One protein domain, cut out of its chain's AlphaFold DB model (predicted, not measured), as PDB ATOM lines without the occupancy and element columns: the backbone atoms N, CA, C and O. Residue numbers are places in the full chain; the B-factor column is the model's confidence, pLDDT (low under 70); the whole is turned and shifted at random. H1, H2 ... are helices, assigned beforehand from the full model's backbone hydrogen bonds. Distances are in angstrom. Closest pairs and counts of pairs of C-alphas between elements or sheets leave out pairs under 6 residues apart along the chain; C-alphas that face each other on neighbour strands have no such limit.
ATOM      1  N   ASN A 354     134.245 154.669 113.099       66.12
ATOM      2  CA  ASN A 354     135.653 154.513 112.727       66.12
ATOM      3  C   ASN A 354     135.897 153.358 111.733       66.12
ATOM      4  O   ASN A 354     136.846 153.395 110.949       66.12
ATOM      5  N   GLU A 355     135.064 152.316 111.771       65.44
ATOM      6  CA  GLU A 355     135.088 151.227 110.793       65.44
ATOM      7  C   GLU A 355     134.408 151.653 109.491       65.44
ATOM      8  O   GLU A 355     134.998 151.449 108.432       65.44
ATOM      9  N   LEU A 356     133.258 152.338 109.564       68.12
ATOM     10  CA  LEU A 356     132.579 152.925 108.397       68.12
ATOM     11  C   LEU A 356     133.528 153.825 107.602       68.12
ATOM     12  O   LEU A 356     133.719 153.633 106.404       68.12
ATOM     13  N   HIS A 357     134.217 154.737 108.289       69.12
ATOM     14  CA  HIS A 357     135.193 155.624 107.666       69.12
ATOM     15  C   HIS A 357     136.308 154.865 106.927       69.12
ATOM     16  O   HIS A 357     136.682 155.227 105.814       69.12
ATOM     17  N   LYS A 358     136.836 153.785 107.520       66.88
ATOM     18  CA  LYS A 358     137.891 152.971 106.895       66.88
ATOM     19  C   LYS A 358     137.393 152.203 105.676       66.88
ATOM     20  O   LYS A 358     138.164 152.060 104.729       66.88
ATOM     21  N   VAL A 359     136.153 151.714 105.717       66.50
ATOM     22  CA  VAL A 359     135.519 150.991 104.609       66.50
ATOM     23  C   VAL A 359     135.297 151.942 103.438       66.50
ATOM     24  O   VAL A 359     135.911 151.738 102.396       66.50
ATOM     25  N   TYR A 360     134.557 153.038 103.626       71.25
ATOM     26  CA  TYR A 360     134.294 154.002 102.549       71.25
ATOM     27  C   TYR A 360     135.581 154.619 101.989       71.25
ATOM     28  O   TYR A 360     135.778 154.638 100.776       71.25
ATOM     29  N   ALA A 361     136.524 155.033 102.842       72.19
ATOM     30  CA  ALA A 361     137.804 155.555 102.366       72.19
ATOM     31  C   ALA A 361     138.659 154.486 101.661       72.19
ATOM     32  O   ALA A 361     139.494 154.822 100.825       72.19
ATOM     33  N   GLY A 362     138.507 153.207 102.016       66.56
ATOM     34  CA  GLY A 362     139.182 152.094 101.348       66.56
ATOM     35  C   GLY A 362     138.570 151.744  99.991       66.56
ATOM     36  O   GLY A 362     139.297 151.298  99.106       66.56
ATOM     37  N   GLU A 363     137.268 151.967  99.842       68.62
ATOM     38  CA  GLU A 363     136.497 151.706  98.629       68.62
ATOM     39  C   GLU A 363     136.615 152.839  97.605       68.62
ATOM     40  O   GLU A 363     136.907 152.574  96.441       68.62
ATOM     41  N   VAL A 364     136.444 154.097  98.030       70.81
ATOM     42  CA  VAL A 364     136.548 155.280  97.155       70.81
ATOM     43  C   VAL A 364     137.976 155.439  96.635       70.81
ATOM     44  O   VAL A 364     138.185 155.613  95.441       70.81
ATOM     45  N   PHE A 365     138.976 155.314  97.510       70.19
ATOM     46  CA  PHE A 365     140.392 155.420  97.135       70.19
ATOM     47  C   PHE A 365     141.010 154.064  96.787       70.19
ATOM     48  O   PHE A 365     142.220 153.870  96.940       70.19
ATOM     49  N   TYR A 366     140.191 153.106  96.345       63.44
ATOM     50  CA  TYR A 366     140.708 151.847  95.836       63.44
ATOM     51  C   TYR A 366     141.584 152.121  94.595       63.44
ATOM     52  O   TYR A 366     141.117 152.773  93.655       63.44
ATOM     53  N   PRO A 367     142.848 151.657  94.563       54.38
ATOM     54  CA  PRO A 367     143.763 151.961  93.468       54.38
ATOM     55  C   PRO A 367     143.214 151.494  92.121       54.38
ATOM     56  O   PRO A 367     142.893 150.317  91.932       54.38
ATOM     57  N   GLY A 368     143.118 152.427  91.176       54.94
ATOM     58  CA  GLY A 368     142.592 152.171  89.838       54.94
ATOM     59  C   GLY A 368     141.070 152.020  89.760       54.94
ATOM     60  O   GLY A 368     140.595 151.583  88.721       54.94
ATOM     61  N   ARG A 369     140.304 152.341  90.819       62.91
ATOM     62  CA  ARG A 369     138.834 152.475  90.724       62.91
ATOM     63  C   ARG A 369     138.428 153.798  90.078       62.91
ATOM     64  O   ARG A 369     137.518 153.821  89.264       62.91
ATOM     65  N   PHE A 370     139.107 154.879  90.451       66.75
ATOM     66  CA  PHE A 370     138.915 156.215  89.895       66.75
ATOM     67  C   PHE A 370     140.278 156.815  89.535       66.75
ATOM     68  O   PHE A 370     141.279 156.525  90.202       66.75
ATOM     69  N   SER A 371     140.315 157.651  88.497       66.50
ATOM     70  CA  SER A 371     141.508 158.414  88.129       66.50
ATOM     71  C   SER A 371     141.861 159.421  89.236       66.50
ATOM     72  O   SER A 371     141.003 159.872  90.003       66.50
ATOM     73  N   ALA A 372     143.143 159.784  89.354       68.81
ATOM     74  CA  ALA A 372     143.574 160.779  90.342       68.81
ATOM     75  C   ALA A 372     142.918 162.154  90.092       68.81
ATOM     76  O   ALA A 372     142.631 162.879  91.044       68.81
ATOM     77  N   THR A 373     142.633 162.473  88.825       69.50
ATOM     78  CA  THR A 373     141.884 163.655  88.382       69.50
ATOM     79  C   THR A 373     140.429 163.600  88.835       69.50
ATOM     80  O   THR A 373     139.980 164.535  89.499       69.50
ATOM     81  N   THR A 374     139.724 162.488  88.596       73.44
ATOM     82  CA  THR A 374     138.349 162.283  89.081       73.44
ATOM     83  C   THR A 374     138.269 162.415  90.602       73.44
ATOM     84  O   THR A 374     137.401 163.118  91.117       73.44
ATOM     85  N   LEU A 375     139.200 161.800  91.343       80.25
ATOM     86  CA  LEU A 375     139.236 161.899  92.806       80.25
ATOM     87  C   LEU A 375     139.475 163.338  93.283       80.25
ATOM     88  O   LEU A 375     138.807 163.792  94.211       80.25
ATOM     89  N   ALA A 376     140.408 164.066  92.664       78.00
ATOM     90  CA  ALA A 376     140.679 165.457  93.014       78.00
ATOM     91  C   ALA A 376     139.455 166.355  92.766       78.00
ATOM     92  O   ALA A 376     139.067 167.116  93.654       78.00
ATOM     93  N   LEU A 377     138.810 166.211  91.603       77.25
ATOM     94  CA  LEU A 377     137.613 166.964  91.228       77.25
ATOM     95  C   LEU A 377     136.412 166.630  92.122       77.25
ATOM     96  O   LEU A 377     135.688 167.537  92.528       77.25
ATOM     97  N   ALA A 378     136.222 165.363  92.496       81.88
ATOM     98  CA  ALA A 378     135.142 164.955  93.391       81.88
ATOM     99  C   ALA A 378     135.332 165.491  94.819       81.88
ATOM    100  O   ALA A 378     134.390 166.013  95.418       81.88
ATOM    101  N   VAL A 379     136.558 165.433  95.359       82.19
ATOM    102  CA  VAL A 379     136.870 166.025  96.673       82.19
ATOM    103  C   VAL A 379     136.699 167.545  96.640       82.19
ATOM    104  O   VAL A 379     136.159 168.121  97.587       82.19
ATOM    105  N   GLN A 380     137.106 168.200  95.549       81.75
ATOM    106  CA  GLN A 380     136.915 169.637  95.356       81.75
ATOM    107  C   GLN A 380     135.428 170.015  95.276       81.75
ATOM    108  O   GLN A 380     135.008 170.970  95.930       81.75
ATOM    109  N   ALA A 381     134.621 169.245  94.539       77.94
ATOM    110  CA  ALA A 381     133.177 169.449  94.436       77.94
ATOM    111  C   ALA A 381     132.483 169.326  95.802       77.94
ATOM    112  O   ALA A 381     131.647 170.161  96.141       77.94
ATOM    113  N   TYR A 382     132.891 168.352  96.622       80.94
ATOM    114  CA  TYR A 382     132.359 168.170  97.975       80.94
ATOM    115  C   TYR A 382     132.769 169.298  98.942       80.94
ATOM    116  O   TYR A 382     131.969 169.740  99.764       80.94
ATOM    117  N   HIS A 383     134.006 169.797  98.847       74.12
ATOM    118  CA  HIS A 383     134.507 170.879  99.707       74.12
ATOM    119  C   HIS A 383     133.965 172.273  99.307       74.12
ATOM    120  O   HIS A 383     134.035 173.229 100.090       74.12
ATOM    121  N   GLY A 384     133.417 172.400  98.095       64.00
ATOM    122  CA  GLY A 384     132.946 173.655  97.511       64.00
ATOM    123  C   GLY A 384     134.082 174.550  96.997       64.00
ATOM    124  O   GLY A 384     135.260 174.342  97.288       64.00
ATOM    125  N   SER A 385     133.716 175.599  96.253       55.47
ATOM    126  CA  SER A 385     134.557 176.466  95.397       55.47
ATOM    127  C   SER A 385     135.706 177.243  96.076       55.47
ATOM    128  O   SER A 385     136.264 178.159  95.481       55.47
ATOM    129  N   ARG A 386     136.050 176.940  97.335       49.78
ATOM    130  CA  ARG A 386     137.085 177.628  98.129       49.78
ATOM    131  C   ARG A 386     138.444 176.919  98.153       49.78
ATOM    132  O   ARG A 386     139.388 177.491  98.685       49.78
ATOM    133  N   MET A 387     138.545 175.707  97.609       53.03
ATOM    134  CA  MET A 387     139.795 174.947  97.495       53.03
ATOM    135  C   MET A 387     140.079 174.666  96.020       53.03
ATOM    136  O   MET A 387     139.304 173.965  95.382       53.03
ATOM    137  N   SER A 388     141.179 175.194  95.483       58.41
ATOM    138  CA  SER A 388     141.696 174.781  94.177       58.41
ATOM    139  C   SER A 388     142.718 173.668  94.408       58.41
ATOM    140  O   SER A 388     143.812 173.922  94.899       58.41
ATOM    141  N   LEU A 389     142.345 172.410  94.148       57.41
ATOM    142  CA  LEU A 389     143.246 171.257  94.334       57.41
ATOM    143  C   LEU A 389     144.107 170.967  93.089       57.41
ATOM    144  O   LEU A 389     144.986 170.109  93.146       57.41
ATOM    145  N   LEU A 390     143.870 171.691  91.990       57.84
ATOM    146  CA  LEU A 390     144.508 171.523  90.679       57.84
ATOM    147  C   LEU A 390     145.255 172.797  90.235       57.84
ATOM    148  O   LEU A 390     145.211 173.177  89.071       57.84
ATOM    149  N   GLU A 391     145.964 173.477  91.143       50.00
ATOM    150  CA  GLU A 391     146.757 174.685  90.816       50.00
ATOM    151  C   GLU A 391     148.003 174.408  89.928       50.00
ATOM    152  O   GLU A 391     148.821 175.299  89.707       50.00
ATOM    153  N   GLY A 392     148.151 173.194  89.379       48.25
ATOM    154  CA  GLY A 392     149.204 172.799  88.437       48.25
ATOM    155  C   GLY A 392     148.776 171.638  87.527       48.25
ATOM    156  O   GLY A 392     147.739 171.021  87.750       48.25
ATOM    157  N   ALA A 393     149.590 171.318  86.512       43.44
ATOM    158  CA  ALA A 393     149.276 170.345  85.452       43.44
ATOM    159  C   ALA A 393     149.097 168.873  85.910       43.44
ATOM    160  O   ALA A 393     148.818 168.017  85.078       43.44
ATOM    161  N   ALA A 394     149.254 168.553  87.202       49.91
ATOM    162  CA  ALA A 394     149.159 167.186  87.719       49.91
ATOM    163  C   ALA A 394     148.362 167.108  89.031       49.91
ATOM    164  O   ALA A 394     148.578 167.892  89.957       49.91
ATOM    165  N   ALA A 395     147.466 166.120  89.122       59.31
ATOM    166  CA  ALA A 395     146.666 165.858  90.316       59.31
ATOM    167  C   ALA A 395     147.537 165.383  91.505       59.31
ATOM    168  O   ALA A 395     148.502 164.637  91.311       59.31
ATOM    169  N   PRO A 396     147.205 165.768  92.755       71.69
ATOM    170  CA  PRO A 396     147.925 165.317  93.944       71.69
ATOM    171  C   PRO A 396     147.776 163.806  94.178       71.69
ATOM    172  O   PRO A 396     146.799 163.176  93.774       71.69
ATOM    173  N   ALA A 397     148.744 163.215  94.885       70.00
ATOM    174  CA  ALA A 397     148.769 161.776  95.135       70.00
ATOM    175  C   ALA A 397     147.491 161.285  95.863       70.00
ATOM    176  O   ALA A 397     147.048 161.936  96.819       70.00
ATOM    177  N   PRO A 398     146.946 160.096  95.521       69.75
ATOM    178  CA  PRO A 398     145.715 159.564  96.120       69.75
ATOM    179  C   PRO A 398     145.731 159.471  97.653       69.75
ATOM    180  O   PRO A 398     144.696 159.629  98.292       69.75
ATOM    181  N   ALA A 399     146.902 159.266  98.266       69.50
ATOM    182  CA  ALA A 399     147.051 159.252  99.723       69.50
ATOM    183  C   ALA A 399     146.755 160.621 100.365       69.50
ATOM    184  O   ALA A 399     146.123 160.688 101.420       69.50
ATOM    185  N   VAL A 400     147.173 161.712  99.713       77.44
ATOM    186  CA  VAL A 400     146.900 163.084 100.167       77.44
ATOM    187  C   VAL A 400     145.417 163.393  99.994       77.44
ATOM    188  O   VAL A 400     144.778 163.860 100.934       77.44
ATOM    189  N   LEU A 401     144.846 163.050  98.834       79.94
ATOM    190  CA  LEU A 401     143.414 163.210  98.568       79.94
ATOM    191  C   LEU A 401     142.552 162.437  99.573       79.94
ATOM    192  O   LEU A 401     141.568 162.977 100.076       79.94
ATOM    193  N   ARG A 402     142.965 161.218  99.945       82.81
ATOM    194  CA  ARG A 402     142.298 160.422 100.980       82.81
ATOM    195  C   ARG A 402     142.279 161.139 102.322       82.81
ATOM    196  O   ARG A 402     141.236 161.156 102.971       82.81
ATOM    197  N   GLN A 403     143.395 161.741 102.735       82.06
ATOM    198  CA  GLN A 403     143.464 162.488 103.992       82.06
ATOM    199  C   GLN A 403     142.573 163.738 103.957       82.06
ATOM    200  O   GLN A 403     141.854 164.006 104.919       82.06
ATOM    201  N   VAL A 404     142.583 164.480 102.845       82.69
ATOM    202  CA  VAL A 404     141.764 165.691 102.666       82.69
ATOM    203  C   VAL A 404     140.271 165.354 102.693       82.69
ATOM    204  O   VAL A 404     139.530 165.961 103.465       82.69
ATOM    205  N   ALA A 405     139.840 164.346 101.932       83.56
ATOM    206  CA  ALA A 405     138.459 163.863 101.940       83.56
ATOM    207  C   ALA A 405     138.032 163.384 103.332       83.56
ATOM    208  O   ALA A 405     136.971 163.758 103.830       83.56
ATOM    209  N   SER A 406     138.898 162.617 103.999       84.56
ATOM    210  CA  SER A 406     138.634 162.092 105.341       84.56
ATOM    211  C   SER A 406     138.408 163.209 106.362       84.56
ATOM    212  O   SER A 406     137.459 163.152 107.146       84.56
ATOM    213  N   ASN A 407     139.238 164.254 106.325       85.31
ATOM    214  CA  ASN A 407     139.094 165.424 107.190       85.31
ATOM    215  C   ASN A 407     137.807 166.210 106.878       85.31
ATOM    216  O   ASN A 407     137.118 166.645 107.798       85.31
ATOM    217  N   ALA A 408     137.453 166.366 105.599       83.00
ATOM    218  CA  ALA A 408     136.256 167.099 105.186       83.00
ATOM    219  C   ALA A 408     134.960 166.389 105.616       83.00
ATOM    220  O   ALA A 408     134.067 167.017 106.190       83.00
ATOM    221  N   VAL A 409     134.866 165.072 105.399       84.81
ATOM    222  CA  VAL A 409     133.691 164.275 105.790       84.81
ATOM    223  C   VAL A 409     133.539 164.234 107.309       84.81
ATOM    224  O   VAL A 409     132.444 164.451 107.824       84.81
ATOM    225  N   THR A 410     134.631 164.020 108.049       85.88
ATOM    226  CA  THR A 410     134.579 163.980 109.522       85.88
ATOM    227  C   THR A 410     134.208 165.332 110.133       85.88
ATOM    228  O   THR A 410     133.449 165.358 111.103       85.88
ATOM    229  N   ALA A 411     134.666 166.449 109.552       84.62
ATOM    230  CA  ALA A 411     134.272 167.794 109.969       84.62
ATOM    231  C   ALA A 411     132.784 168.082 109.694       84.62
ATOM    232  O   ALA A 411     132.098 168.631 110.559       84.62
ATOM    233  N   HIS A 412     132.268 167.679 108.527       84.62
ATOM    234  CA  HIS A 412     130.849 167.823 108.193       84.62
ATOM    235  C   HIS A 412     129.958 166.984 109.123       84.62
ATOM    236  O   HIS A 412     129.018 167.512 109.717       84.62
ATOM    237  N   ALA A 413     130.308 165.711 109.337       84.19
ATOM    238  CA  ALA A 413     129.582 164.819 110.238       84.19
ATOM    239  C   ALA A 413     129.568 165.339 111.687       84.19
ATOM    240  O   ALA A 413     128.535 165.286 112.354       84.19
ATOM    241  N   ALA A 414     130.682 165.909 112.164       84.50
ATOM    242  CA  ALA A 414     130.759 166.513 113.495       84.50
ATOM    243  C   ALA A 414     129.847 167.745 113.630       84.50
ATOM    244  O   ALA A 414     129.179 167.906 114.649       84.50
ATOM    245  N   ALA A 415     129.770 168.594 112.598       84.12
ATOM    246  CA  ALA A 415     128.890 169.763 112.595       84.12
ATOM    247  C   ALA A 415     127.396 169.377 112.611       84.12
ATOM    248  O   ALA A 415     126.608 169.974 113.348       84.12
ATOM    249  N   VAL A 416     127.012 168.354 111.839       82.56
ATOM    250  CA  VAL A 416     125.638 167.823 111.813       82.56
ATOM    251  C   VAL A 416     125.275 167.170 113.149       82.56
ATOM    252  O   VAL A 416     124.210 167.466 113.694       82.56
ATOM    253  N   ALA A 417     126.169 166.367 113.731       82.25
ATOM    254  CA  ALA A 417     125.954 165.753 115.043       82.25
ATOM    255  C   ALA A 417     125.784 166.805 116.153       82.25
ATOM    256  O   ALA A 417     124.851 166.695 116.951       82.25
ATOM    257  N   ALA A 418     126.593 167.871 116.137       81.25
ATOM    258  CA  ALA A 418     126.471 168.981 117.080       81.25
ATOM    259  C   ALA A 418     125.102 169.680 116.977       81.25
ATOM    260  O   ALA A 418     124.509 170.054 117.990       81.25
ATOM    261  N   SER A 419     124.548 169.811 115.764       81.38
ATOM    262  CA  SER A 419     123.201 170.371 115.560       81.38
ATOM    263  C   SER A 419     122.063 169.450 116.032       81.38
ATOM    264  O   SER A 419     120.985 169.938 116.376       81.38
ATOM    265  N   ALA A 420     122.305 168.137 116.090       75.06
ATOM    266  CA  ALA A 420     121.332 167.105 116.453       75.06
ATOM    267  C   ALA A 420     121.452 166.636 117.921       75.06
ATOM    268  O   ALA A 420     120.786 165.682 118.320       75.06
ATOM    269  N   GLY A 421     122.288 167.300 118.730       71.19
ATOM    270  CA  GLY A 421     122.465 167.010 120.156       71.19
ATOM    271  C   GLY A 421     123.462 165.888 120.471       71.19
ATOM    272  O   GLY A 421     123.241 165.150 121.428       71.19
ATOM    273  N   ASP A 422     124.534 165.751 119.680       71.00
ATOM    274  CA  ASP A 422     125.642 164.794 119.873       71.00
ATOM    275  C   ASP A 422     125.200 163.322 119.956       71.00
ATOM    276  O   ASP A 422     125.747 162.516 120.712       71.00
ATOM    277  N   SER A 423     124.204 162.933 119.154       76.06
ATOM    278  CA  SER A 423     123.857 161.517 119.041       76.06
ATOM    279  C   SER A 423     124.874 160.776 118.150       76.06
ATOM    280  O   SER A 423     125.156 161.219 117.031       76.06
ATOM    281  N   PRO A 424     125.423 159.628 118.595       74.69
ATOM    282  CA  PRO A 424     126.368 158.847 117.794       74.69
ATOM    283  C   PRO A 424     125.732 158.277 116.514       74.69
ATOM    284  O   PRO A 424     126.436 158.077 115.529       74.69
ATOM    285  N   ALA A 425     124.409 158.073 116.506       73.00
ATOM    286  CA  ALA A 425     123.654 157.655 115.325       73.00
ATOM    287  C   ALA A 425     123.609 158.758 114.254       73.00
ATOM    288  O   ALA A 425     123.952 158.494 113.106       73.00
ATOM    289  N   ALA A 426     123.310 160.009 114.633       76.56
ATOM    290  CA  ALA A 426     123.315 161.130 113.688       76.56
ATOM    291  C   ALA A 426     124.718 161.411 113.123       76.56
ATOM    292  O   ALA A 426     124.848 161.795 111.964       76.56
ATOM    293  N   TYR A 427     125.778 161.193 113.915       80.56
ATOM    294  CA  TYR A 427     127.153 161.275 113.415       80.56
ATOM    295  C   TYR A 427     127.447 160.195 112.364       80.56
ATOM    296  O   TYR A 427     128.046 160.496 111.334       80.56
ATOM    297  N   ALA A 428     127.023 158.948 112.604       74.06
ATOM    298  CA  ALA A 428     127.208 157.849 111.660       74.06
ATOM    299  C   ALA A 428     126.413 158.065 110.360       74.06
ATOM    300  O   ALA A 428     126.985 157.923 109.281       74.06
ATOM    301  N   GLU A 429     125.148 158.487 110.449       78.00
ATOM    302  CA  GLU A 429     124.309 158.820 109.286       78.00
ATOM    303  C   GLU A 429     124.909 159.964 108.456       78.00
ATOM    304  O   GLU A 429     125.015 159.861 107.236       78.00
ATOM    305  N   ALA A 430     125.379 161.034 109.107       80.31
ATOM    306  CA  ALA A 430     126.020 162.153 108.418       80.31
ATOM    307  C   ALA A 430     127.368 161.769 107.782       80.31
ATOM    308  O   ALA A 430     127.738 162.303 106.735       80.31
ATOM    309  N   LEU A 431     128.107 160.838 108.396       80.19
ATOM    310  CA  LEU A 431     129.362 160.315 107.856       80.19
ATOM    311  C   LEU A 431     129.121 159.453 106.610       80.19
ATOM    312  O   LEU A 431     129.876 159.579 105.647       80.19
ATOM    313  N   VAL A 432     128.073 158.625 106.610       76.94
ATOM    314  CA  VAL A 432     127.642 157.845 105.438       76.94
ATOM    315  C   VAL A 432     127.209 158.780 104.309       76.94
ATOM    316  O   VAL A 432     127.784 158.710 103.228       76.94
ATOM    317  N   ALA A 433     126.316 159.734 104.587       78.19
ATOM    318  CA  ALA A 433     125.840 160.696 103.591       78.19
ATOM    319  C   ALA A 433     126.983 161.517 102.961       78.19
ATOM    320  O   ALA A 433     126.986 161.774 101.758       78.19
ATOM    321  N   GLY A 434     127.989 161.905 103.757       79.31
ATOM    322  CA  GLY A 434     129.165 162.616 103.253       79.31
ATOM    323  C   GLY A 434     130.028 161.773 102.308       79.31
ATOM    324  O   GLY A 434     130.482 162.268 101.276       79.31
ATOM    325  N   TRP A 435     130.241 160.492 102.623       82.38
ATOM    326  CA  TRP A 435     130.980 159.580 101.745       82.38
ATOM    327  C   TRP A 435     130.194 159.188 100.489       82.38
ATOM    328  O   TRP A 435     130.795 159.091  99.420       82.38
ATOM    329  N   GLU A 436     128.877 159.005 100.595       78.94
ATOM    330  CA  GLU A 436     127.992 158.742  99.455       78.94
ATOM    331  C   GLU A 436     127.974 159.915  98.476       78.94
ATOM    332  O   GLU A 436     128.101 159.694  97.275       78.94
ATOM    333  N   ALA A 437     127.946 161.156  98.971       79.69
ATOM    334  CA  ALA A 437     128.042 162.339  98.122       79.69
ATOM    335  C   ALA A 437     129.368 162.381  97.337       79.69
ATOM    336  O   ALA A 437     129.366 162.615  96.127       79.69
ATOM    337  N   ILE A 438     130.509 162.117  97.994       79.88
ATOM    338  CA  ILE A 438     131.815 162.047  97.309       79.88
ATOM    339  C   ILE A 438     131.811 160.935  96.256       79.88
ATOM    340  O   ILE A 438     132.264 161.157  95.134       79.88
ATOM    341  N   LEU A 439     131.290 159.754  96.594       76.69
ATOM    342  CA  LEU A 439     131.212 158.634  95.663       76.69
ATOM    343  C   LEU A 439     130.321 158.956  94.456       76.69
ATOM    344  O   LEU A 439     130.716 158.675  93.330       76.69
ATOM    345  N   GLU A 440     129.163 159.580  94.663       75.81
ATOM    346  CA  GLU A 440     128.256 159.993  93.589       75.81
ATOM    347  C   GLU A 440     128.928 161.000  92.643       75.81
ATOM    348  O   GLU A 440     128.775 160.922  91.421       75.81
ATOM    349  N   HIS A 441     129.719 161.933  93.183       76.00
ATOM    350  CA  HIS A 441     130.548 162.827  92.373       76.00
ATOM    351  C   HIS A 441     131.618 162.063  91.580       76.00
ATOM    352  O   HIS A 441     131.759 162.310  90.383       76.00
ATOM    353  N   CYS A 442     132.324 161.113  92.206       73.75
ATOM    354  CA  CYS A 442     133.302 160.267  91.518       73.75
ATOM    355  C   CYS A 442     132.664 159.454  90.384       73.75
ATOM    356  O   CYS A 442     133.214 159.411  89.290       73.75
ATOM    357  N   ILE A 443     131.500 158.838  90.614       68.19
ATOM    358  CA  ILE A 443     130.791 158.032  89.609       68.19
ATOM    359  C   ILE A 443     130.360 158.903  88.430       68.19
ATOM    360  O   ILE A 443     130.565 158.519  87.281       68.19
ATOM    361  N   ARG A 444     129.797 160.090  88.687       69.19
ATOM    362  CA  ARG A 444     129.379 161.008  87.615       69.19
ATOM    363  C   ARG A 444     130.550 161.488  86.760       69.19
ATOM    364  O   ARG A 444     130.421 161.524  85.542       69.19
ATOM    365  N   LEU A 445     131.677 161.832  87.383       65.94
ATOM    366  CA  LEU A 445     132.884 162.259  86.671       65.94
ATOM    367  C   LEU A 445     133.532 161.104  85.904       65.94
ATOM    368  O   LEU A 445     133.878 161.274  84.741       65.94
ATOM    369  N   ALA A 446     133.605 159.915  86.506       60.50
ATOM    370  CA  ALA A 446     134.103 158.722  85.834       60.50
ATOM    371  C   ALA A 446     133.255 158.370  84.603       60.50
ATOM    372  O   ALA A 446     133.818 158.101  83.552       60.50
ATOM    373  N   ARG A 447     131.919 158.460  84.696       61.62
ATOM    374  CA  ARG A 447     131.008 158.259  83.552       61.62
ATOM    375  C   ARG A 447     131.280 159.229  82.399       61.62
ATOM    376  O   ARG A 447     131.136 158.840  81.246       61.62
ATOM    377  N   ALA A 448     131.662 160.467  82.708       59.22
ATOM    378  CA  ALA A 448     132.036 161.454  81.700       59.22
ATOM    379  C   ALA A 448     133.425 161.172  81.096       59.22
ATOM    380  O   ALA A 448     133.589 161.306  79.888       59.22
ATOM    381  N   GLU A 449     134.405 160.745  81.905       53.31
ATOM    382  CA  GLU A 449     135.748 160.356  81.436       53.31
ATOM    383  C   GLU A 449     135.730 159.079  80.572       53.31
ATOM    384  O   GLU A 449     136.557 158.941  79.676       53.31
ATOM    385  N   THR A 450     134.806 158.140  80.821       50.69
ATOM    386  CA  THR A 450     134.730 156.843  80.119       50.69
ATOM    387  C   THR A 450     133.783 156.829  78.917       50.69
ATOM    388  O   THR A 450     133.482 155.751  78.406       50.69
ATOM    389  N   ALA A 451     133.263 157.982  78.482       51.75
ATOM    390  CA  ALA A 451     132.409 158.048  77.299       51.75
ATOM    391  C   ALA A 451     133.231 157.679  76.042       51.75
ATOM    392  O   ALA A 451     134.216 158.360  75.748       51.75
TER     393      ALA A 451
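What this domain is: This is residues 354 to 451 of the 1215 residues of an uncharacterized protein of Thecamonas trahens ATCC 50062 (UniProt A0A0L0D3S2). H3 and H4 form a long helical hairpin that opens as a V away from its turn, with H2 packed between the V's arms and H1 alongside H4. The printed part has 98 residues with four named helices, H1 to H4 in order, and no named strand: all helix, compact, radius of gyration of the C-alphas 13.7 A, spanning 43 by 25 by 23 A.

Where its parts are: H1, residues 354 to 364, begins at C-alpha 354 (135.653, 154.513, 112.727). H2 is residues 372 to 383. H3, residues 398 to 419, measures 31.6 A. H4, residues 424 to 449, measures 37.6 A and ends at C-alpha 449 (135.748, 160.356, 81.436).

How they stand to each other: H1, H3 and H4 form an up and down bundle, each running against the one before. Closest C-alphas: H3 and H4 touch at Ala 413 and Ala 430, 4.8 A, a steep tilt of 41 degrees; H2 and H4 at Ala 378 and His 441, 5.2 A; H2 and H3 at Val 379 and Ala 405, 5.9 A; H1 and H4 at Val 364 and Leu 439, 6.5 A. H1 and H3 only just touch, with 3 pairs of C-alphas within 8 A. In H1, H2, H3 and H4 every O i to N i+4 pair is within hydrogen-bond range.

The domain as a whole: The printed part has no cut. The link from H2 to H3 is long; residues 384 to 395 are under pLDDT 70.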